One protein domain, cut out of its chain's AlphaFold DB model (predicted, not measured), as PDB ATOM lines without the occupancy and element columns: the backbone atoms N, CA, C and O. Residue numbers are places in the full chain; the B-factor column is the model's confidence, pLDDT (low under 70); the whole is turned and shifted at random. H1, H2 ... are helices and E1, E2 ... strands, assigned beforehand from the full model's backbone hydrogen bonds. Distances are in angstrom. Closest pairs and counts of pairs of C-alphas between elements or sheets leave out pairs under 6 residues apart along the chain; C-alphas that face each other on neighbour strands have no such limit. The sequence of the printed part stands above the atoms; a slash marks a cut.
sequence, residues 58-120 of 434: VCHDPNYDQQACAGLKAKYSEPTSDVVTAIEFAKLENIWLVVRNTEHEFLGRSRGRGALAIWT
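This is residues 58 to 120 of the 434 residues of the protein "FAD-binding PCMH-type domain-containing protein" of Microdochium bolleyi (UniProt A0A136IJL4). A small sheet of two parallel strands, E1 and E2, has one helix, H2, packed over one face, and a second helix, H1, is set well off to one side beyond H2. Residues 101 to 115 make a long loop between the two strands. The printed part has 63 residues, with the order H1, H2, E1, E2 along the chain; the class is mixed, helices and strands, with under half of the residues in named elements. The whole is loose, with a radius of gyration of the C-alphas of 13.8 A, and spans 37 by 26 by 18 A.

E1, residues 97 to 100, and E2, residues 116 to 119, are parallel neighbours at 27 degrees between their directions. C-alphas 98 and 117 face each other at 4.9 A. N 98 and O 116 are within hydrogen-bond range at 2.9 A, as are N 118 and O 98 at 2.9 A. The closest C-alphas of H2, residues 79 to 92, and E2 are those of Val 83 and Ile 118, 6.7 A apart. Those of H2 and E1 are Ala 90 and Leu 97, 6.2 A apart. H1, residues 66 to 74, is apart from H2, E1 and E2. Every O i to N i+4 pair is within hydrogen-bond range in H1, and 9 of 10 are in H2.

E1 begins at C-alpha 97 (221.000, 347.527, 161.607) and is 10.0 A long; E2 is 9.4 A long and ends at C-alpha 119 (230.126, 341.831, 159.848). H2 is 20.4 A long. H1 is 12.2 A long and begins at C-alpha 66 (245.288, 346.243, 145.360).

The C-alphas farthest apart, of Gln 67 and Leu 107, are 38.6 A apart. The printed part has no cut. The link from E1 to E2 is long; those from H1 to H2 and from H2 to E1 are tight. The mean pLDDT of the printed part is 72.6; residues 58 to 62, 69, 71 to 82 and 104 are under 70.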
ATOM      1  N   VAL A  58     237.001 346.710 147.549       67.75
ATOM      2  CA  VAL A  58     238.344 346.919 146.980       67.75
ATOM      3  C   VAL A  58     239.269 345.707 147.162       67.75
ATOM      4  O   VAL A  58     240.269 345.588 146.471       67.75
ATOM      5  N   CYS A  59     238.941 344.768 148.053       56.62
ATOM      6  CA  CYS A  59     239.660 343.509 148.225       56.62
ATOM      7  C   CYS A  59     239.046 342.312 147.461       56.62
ATOM      8  O   CYS A  59     239.539 341.198 147.644       56.62
ATOM      9  N   HIS A  60     238.003 342.501 146.639       52.47
ATOM     10  CA  HIS A  60     237.253 341.418 145.986       52.47
ATOM     11  C   HIS A  60     236.718 341.793 144.591       52.47
ATOM     12  O   HIS A  60     236.256 342.908 144.363       52.47
ATOM     13  N   ASP A  61     236.694 340.836 143.664       56.31
ATOM     14  CA  ASP A  61     236.103 341.037 142.337       56.31
ATOM     15  C   ASP A  61     234.589 341.346 142.409       56.31
ATOM     16  O   ASP A  61     233.895 340.829 143.292       56.31
ATOM     17  N   PRO A  62     234.044 342.175 141.494       65.38
ATOM     18  CA  PRO A  62     234.714 342.830 140.362       65.38
ATOM     19  C   PRO A  62     235.400 344.165 140.719       65.38
ATOM     20  O   PRO A  62     235.897 344.848 139.830       65.38
ATOM     21  N   ASN A  63     235.418 344.559 141.997       71.00
ATOM     22  CA  ASN A  63     235.859 345.882 142.451       71.00
ATOM     23  C   ASN A  63     237.324 345.908 142.934       71.00
ATOM     24  O   ASN A  63     237.715 346.847 143.625       71.00
ATOM     25  N   TYR A  64     238.123 344.878 142.633       71.69
ATOM     26  CA  TYR A  64     239.449 344.697 143.224       71.69
ATOM     27  C   TYR A  64     240.437 345.821 142.856       71.69
ATOM     28  O   TYR A  64     240.803 346.005 141.697       71.69
ATOM     29  N   ASP A  65     240.931 346.512 143.883       85.81
ATOM     30  CA  ASP A  65     242.009 347.496 143.836       85.81
ATOM     31  C   ASP A  65     243.031 347.130 144.922       85.81
ATOM     32  O   ASP A  65     242.792 347.256 146.128       85.81
ATOM     33  N   GLN A  66     244.206 346.682 144.483       81.75
ATOM     34  CA  GLN A  66     245.288 346.243 145.360       81.75
ATOM     35  C   GLN A  66     245.781 347.347 146.312       81.75
ATOM     36  O   GLN A  66     246.128 347.051 147.458       81.75
ATOM     37  N   GLN A  67     245.813 348.607 145.868       82.31
ATOM     38  CA  GLN A  67     246.342 349.727 146.644       82.31
ATOM     39  C   GLN A  67     245.299 350.258 147.633       82.31
ATOM     40  O   GLN A  67     245.631 350.481 148.800       82.31
ATOM     41  N   ALA A  68     244.034 350.374 147.223       70.94
ATOM     42  CA  ALA A  68     242.939 350.705 148.129       70.94
ATOM     43  C   ALA A  68     242.719 349.594 149.172       70.94
ATOM     44  O   ALA A  68     242.574 349.890 150.357       70.94
ATOM     45  N   CYS A  69     242.798 348.316 148.782       59.09
ATOM     46  CA  CYS A  69     242.740 347.185 149.711       59.09
ATOM     47  C   CYS A  69     243.916 347.173 150.706       59.09
ATOM     48  O   CYS A  69     243.716 346.909 151.894       59.09
ATOM     49  N   ALA A  70     245.140 347.480 150.259       71.19
ATOM     50  CA  ALA A  70     246.297 347.612 151.147       71.19
ATOM     51  C   ALA A  70     246.146 348.803 152.112       71.19
ATOM     52  O   ALA A  70     246.363 348.648 153.314       71.19
ATOM     53  N   GLY A  71     245.701 349.961 151.613       67.81
ATOM     54  CA  GLY A  71     245.423 351.147 152.425       67.81
ATOM     55  C   GLY A  71     244.298 350.935 153.440       67.81
ATOM     56  O   GLY A  71     244.382 351.445 154.556       67.81
ATOM     57  N   LEU A  72     243.278 350.141 153.098       60.03
ATOM     58  CA  LEU A  72     242.212 349.753 154.020       60.03
ATOM     59  C   LEU A  72     242.747 348.853 155.142       60.03
ATOM     60  O   LEU A  72     242.516 349.134 156.315       60.03
ATOM     61  N   LYS A  73     243.523 347.817 154.793       54.25
ATOM     62  CA  LYS A  73     244.172 346.916 155.763       54.25
ATOM     63  C   LYS A  73     245.124 347.667 156.701       54.25
ATOM     64  O   LYS A  73     245.133 347.389 157.893       54.25
ATOM     65  N   ALA A  74     245.877 348.641 156.187       60.75
ATOM     66  CA  ALA A  74     246.795 349.464 156.980       60.75
ATOM     67  C   ALA A  74     246.088 350.449 157.932       60.75
ATOM     68  O   ALA A  74     246.672 350.848 158.935       60.75
ATOM     69  N   LYS A  75     244.835 350.829 157.646       52.59
ATOM     70  CA  LYS A  75     243.993 351.665 158.523       52.59
ATOM     71  C   LYS A  75     243.181 350.861 159.546       52.59
ATOM     72  O   LYS A  75     242.470 351.460 160.347       52.59
ATOM     73  N   TYR A  76     243.256 349.529 159.529       49.41
ATOM     74  CA  TYR A  76     242.388 348.652 160.320       49.41
ATOM     75  C   TYR A  76     242.870 348.485 161.774       49.41
ATOM     76  O   TYR A  76     243.177 347.379 162.218       49.41
ATOM     77  N   SER A  77     242.997 349.598 162.504       46.16
ATOM     78  CA  SER A  77     243.588 349.630 163.849       46.16
ATOM     79  C   SER A  77     242.619 349.255 164.972       46.16
ATOM     80  O   SER A  77     243.037 348.602 165.920       46.16
ATOM     81  N   GLU A  78     241.343 349.648 164.882       59.69
ATOM     82  CA  GLU A  78     240.382 349.533 165.992       59.69
ATOM     83  C   GLU A  78     239.011 348.995 165.534       59.69
ATOM     84  O   GLU A  78     238.130 349.763 165.134       59.69
ATOM     85  N   PRO A  79     238.763 347.675 165.640       59.03
ATOM     86  CA  PRO A  79     237.461 347.075 165.329       59.03
ATOM     87  C   PRO A  79     236.273 347.673 166.091       59.03
ATOM     88  O   PRO A  79     235.129 347.597 165.645       59.03
ATOM     89  N   THR A  80     236.538 348.250 167.261       62.22
ATOM     90  CA  THR A  80     235.531 348.871 168.122       62.22
ATOM     91  C   THR A  80     234.965 350.151 167.501       62.22
ATOM     92  O   THR A  80     233.749 350.348 167.539       62.22
ATOM     93  N   SER A  81     235.793 350.994 166.867       67.25
ATOM     94  CA  SER A  81     235.322 352.243 166.247       67.25
ATOM     95  C   SER A  81     234.463 352.010 165.005       67.25
ATOM     96  O   SER A  81     233.502 352.752 164.808       67.25
ATOM     97  N   ASP A  82     234.720 350.955 164.222       68.75
ATOM     98  CA  ASP A  82     233.850 350.556 163.102       68.75
ATOM     99  C   ASP A  82     232.420 350.268 163.588       68.75
ATOM    100  O   ASP A  82     231.438 350.722 162.997       68.75
ATOM    101  N   VAL A  83     232.296 349.516 164.688       75.31
ATOM    102  CA  VAL A  83     231.002 349.103 165.256       75.31
ATOM    103  C   VAL A  83     230.236 350.304 165.817       75.31
ATOM    104  O   VAL A  83     229.029 350.401 165.596       75.31
ATOM    105  N   VAL A  84     230.921 351.232 166.493       74.81
ATOM    106  CA  VAL A  84     230.317 352.486 166.980       74.81
ATOM    107  C   VAL A  84     229.866 353.364 165.810       74.81
ATOM    108  O   VAL A  84     228.701 353.751 165.764       74.81
ATOM    109  N   THR A  85     230.727 353.576 164.812       73.38
ATOM    110  CA  THR A  85     230.406 354.366 163.609       73.38
ATOM    111  C   THR A  85     229.193 353.795 162.864       73.38
ATOM    112  O   THR A  85     228.299 354.536 162.459       73.38
ATOM    113  N   ALA A  86     229.105 352.466 162.728       74.50
ATOM    114  CA  ALA A  86     227.964 351.802 162.097       74.50
ATOM    115  C   ALA A  86     226.657 351.936 162.907       74.50
ATOM    116  O   ALA A  86     225.582 352.029 162.314       74.50
ATOM    117  N   ILE A  87     226.735 351.970 164.243       78.88
ATOM    118  CA  ILE A  87     225.593 352.240 165.134       78.88
ATOM    119  C   ILE A  87     225.118 353.689 164.981       78.88
ATOM    120  O   ILE A  87     223.924 353.921 164.797       78.88
ATOM    121  N   GLU A  88     226.033 354.656 165.027       78.69
ATOM    122  CA  GLU A  88     225.719 356.085 164.916       78.69
ATOM    123  C   GLU A  88     225.120 356.427 163.547       78.69
ATOM    124  O   GLU A  88     224.065 357.059 163.479       78.69
ATOM    125  N   PHE A  89     225.713 355.920 162.462       75.25
ATOM    126  CA  PHE A  89     225.188 356.084 161.105       75.25
ATOM    127  C   PHE A  89     223.808 355.430 160.925       75.25
ATOM    128  O   PHE A  89     222.898 356.050 160.374       75.25
ATOM    129  N   ALA A  90     223.600 354.208 161.436       78.50
ATOM    130  CA  ALA A  90     222.299 353.540 161.344       78.50
ATOM    131  C   ALA A  90     221.193 354.270 162.124       78.50
ATOM    132  O   ALA A  90     220.038 354.263 161.692       78.50
ATOM    133  N   LYS A  91     221.532 354.933 163.238       81.19
ATOM    134  CA  LYS A  91     220.606 355.828 163.945       81.19
ATOM    135  C   LYS A  91     220.321 357.101 163.152       81.19
ATOM    136  O   LYS A  91     219.151 357.420 162.960       81.19
ATOM    137  N   LEU A  92     221.364 357.791 162.688       76.44
ATOM    138  CA  LEU A  92     221.269 359.060 161.958       76.44
ATOM    139  C   LEU A  92     220.395 358.939 160.701       76.44
ATOM    140  O   LEU A  92     219.475 359.730 160.511       76.44
ATOM    141  N   GLU A  93     220.643 357.910 159.891       77.62
ATOM    142  CA  GLU A  93     219.919 357.647 158.641       77.62
ATOM    143  C   GLU A  93     218.677 356.753 158.837       77.62
ATOM    144  O   GLU A  93     218.013 356.376 157.873       77.62
ATOM    145  N   ASN A  94     218.342 356.385 160.082       81.06
ATOM    146  CA  ASN A  94     217.218 355.505 160.421       81.06
ATOM    147  C   ASN A  94     217.206 354.180 159.611       81.06
ATOM    148  O   ASN A  94     216.158 353.666 159.203       81.06
ATOM    149  N   ILE A  95     218.387 353.613 159.362       80.00
ATOM    150  CA  ILE A  95     218.578 352.365 158.617       80.00
ATOM    151  C   ILE A  95     218.410 351.171 159.567       80.00
ATOM    152  O   ILE A  95     218.758 351.229 160.747       80.00
ATOM    153  N   TRP A  96     217.868 350.057 159.071       83.00
ATOM    154  CA  TRP A  96     217.832 348.815 159.848       83.00
ATOM    155  C   TRP A  96     219.256 348.268 160.030       83.00
ATOM    156  O   TRP A  96     219.939 347.981 159.049       83.00
ATOM    157  N   LEU A  97     219.705 348.115 161.276       82.69
ATOM    158  CA  LEU A  97     221.000 347.527 161.607       82.69
ATOM    159  C   LEU A  97     220.880 346.012 161.831       82.69
ATOM    160  O   LEU A  97     219.980 345.541 162.524       82.69
ATOM    161  N   VAL A  98     221.804 345.241 161.258       86.31
ATOM    162  CA  VAL A  98     221.883 343.779 161.387       86.31
ATOM    163  C   VAL A  98     223.301 343.376 161.785       86.31
ATOM    164  O   VAL A  98     224.281 343.890 161.251       86.31
ATOM    165  N   VAL A  99     223.427 342.415 162.703       85.38
ATOM    166  CA  VAL A  99     224.722 341.828 163.078       85.38
ATOM    167  C   VAL A  99     224.908 340.495 162.355       85.38
ATOM    168  O   VAL A  99     224.052 339.611 162.389       85.38
ATOM    169  N   ARG A 100     226.063 340.334 161.707       84.50
ATOM    170  CA  ARG A 100     226.420 339.167 160.893       84.50
ATOM    171  C   ARG A 100     227.734 338.577 161.402       84.50
ATOM    172  O   ARG A 100     228.663 339.295 161.771       84.50
ATOM    173  N   ASN A 101     227.830 337.251 161.409       84.31
ATOM    174  CA  ASN A 101     229.097 336.537 161.597       84.31
ATOM    175  C   ASN A 101     229.262 335.523 160.455       84.31
ATOM    176  O   ASN A 101     229.507 335.929 159.324       84.31
ATOM    177  N   THR A 102     229.050 334.230 160.697       76.06
ATOM    178  CA  THR A 102     229.379 333.175 159.729       76.06
ATOM    179  C   THR A 102     228.343 332.912 158.620       76.06
ATOM    180  O   THR A 102     228.629 332.112 157.751       76.06
ATOM    181  N   GLU A 103     227.207 333.631 158.577       72.56
ATOM    182  CA  GLU A 103     226.163 333.676 157.508       72.56
ATOM    183  C   GLU A 103     225.000 332.659 157.367       72.56
ATOM    184  O   GLU A 103     223.888 333.028 157.001       72.56
ATOM    185  N   HIS A 104     225.111 331.395 157.729       68.62
ATOM    186  CA  HIS A 104     224.801 331.136 159.113       68.62
ATOM    187  C   HIS A 104     223.383 330.504 159.383       68.62
ATOM    188  O   HIS A 104     223.242 329.518 160.089       68.62
ATOM    189  N   GLU A 105     222.290 331.211 159.029       72.75
ATOM    190  CA  GLU A 105     221.020 331.253 159.836       72.75
ATOM    191  C   GLU A 105     219.847 330.376 159.386       72.75
ATOM    192  O   GLU A 105     219.632 330.198 158.192       72.75
ATOM    193  N   PHE A 106     219.016 329.955 160.353       72.62
ATOM    194  CA  PHE A 106     217.728 329.295 160.097       72.62
ATOM    195  C   PHE A 106     216.543 330.260 160.126       72.62
ATOM    196  O   PHE A 106     215.763 330.302 159.181       72.62
ATOM    197  N   LEU A 107     216.411 331.072 161.185       76.88
ATOM    198  CA  LEU A 107     215.296 332.015 161.341       76.88
ATOM    199  C   LEU A 107     215.501 333.309 160.519       76.88
ATOM    200  O   LEU A 107     214.818 334.307 160.739       76.88
ATOM    201  N   GLY A 108     216.467 333.320 159.592       72.81
ATOM    202  CA  GLY A 108     216.810 334.454 158.724       72.81
ATOM    203  C   GLY A 108     217.498 335.639 159.414       72.81
ATOM    204  O   GLY A 108     217.881 336.591 158.739       72.81
ATOM    205  N   ARG A 109     217.709 335.591 160.735       79.69
ATOM    206  CA  ARG A 109     218.057 336.748 161.576       79.69
ATOM    207  C   ARG A 109     219.344 337.489 161.176       79.69
ATOM    208  O   ARG A 109     219.434 338.686 161.404       79.69
ATOM    209  N   SER A 110     220.344 336.837 160.573       76.69
ATOM    210  CA  SER A 110     221.608 337.494 160.168       76.69
ATOM    211  C   SER A 110     221.508 338.344 158.896       76.69
ATOM    212  O   SER A 110     222.538 338.763 158.363       76.69
ATOM    213  N   ARG A 111     220.293 338.564 158.375       77.56
ATOM    214  CA  ARG A 111     220.024 339.241 157.105       77.56
ATOM    215  C   ARG A 111     218.841 340.198 157.264       77.56
ATOM    216  O   ARG A 111     217.891 339.905 157.982       77.56
ATOM    217  N   GLY A 112     218.871 341.314 156.542       79.56
ATOM    218  CA  GLY A 112     217.761 342.262 156.466       79.56
ATOM    219  C   GLY A 112     217.727 342.947 155.103       79.56
ATOM    220  O   GLY A 112     218.768 343.333 154.570       79.56
ATOM    221  N   ARG A 113     216.541 343.073 154.496       76.19
ATOM    222  CA  ARG A 113     216.396 343.709 153.178       76.19
ATOM    223  C   ARG A 113     216.633 345.216 153.311       76.19
ATOM    224  O   ARG A 113     215.828 345.901 153.929       76.19
ATOM    225  N   GLY A 114     217.708 345.714 152.700       72.75
ATOM    226  CA  GLY A 114     218.117 347.120 152.820       72.75
ATOM    227  C   GLY A 114     218.748 347.476 154.171       72.75
ATOM    228  O   GLY A 114     218.802 348.652 154.509       72.75
ATOM    229  N   ALA A 115     219.194 346.480 154.943       81.06
ATOM    230  CA  ALA A 115     219.860 346.691 156.223       81.06
ATOM    231  C   ALA A 115     221.365 346.970 156.067       81.06
ATOM    232  O   ALA A 115     222.019 346.414 155.182       81.06
ATOM    233  N   LEU A 116     221.929 347.758 156.987       78.69
ATOM    234  CA  LEU A 116     223.374 347.846 157.195       78.69
ATOM    235  C   LEU A 116     223.841 346.634 158.013       78.69
ATOM    236  O   LEU A 116     223.234 346.303 159.031       78.69
ATOM    237  N   ALA A 117     224.920 345.975 157.585       81.44
ATOM    238  CA  ALA A 117     225.429 344.763 158.224       81.44
ATOM    239  C   ALA A 117     226.773 344.997 158.936       81.44
ATOM    240  O   ALA A 117     227.802 345.177 158.287       81.44
ATOM    241  N   ILE A 118     226.788 344.891 160.267       81.44
ATOM    242  CA  ILE A 118     228.025 344.809 161.059       81.44
ATOM    243  C   ILE A 118     228.555 343.377 160.952       81.44
ATOM    244  O   ILE A 118     227.991 342.451 161.546       81.44
ATOM    245  N   TRP A 119     229.620 343.170 160.171       84.38
ATOM    246  CA  TRP A 119     230.126 341.831 159.848       84.38
ATOM    247  C   TRP A 119     231.349 341.430 160.686       84.38
ATOM    248  O   TRP A 119     232.500 341.591 160.296       84.38
ATOM    249  N   THR A 120     231.092 340.810 161.836       83.12
ATOM    250  CA  THR A 120     232.114 340.412 162.828       83.12
ATOM    251  C   THR A 120     233.083 339.307 162.372       83.12
ATOM    252  O   THR A 120     234.018 338.984 163.098       83.12
TER     253      THR A 120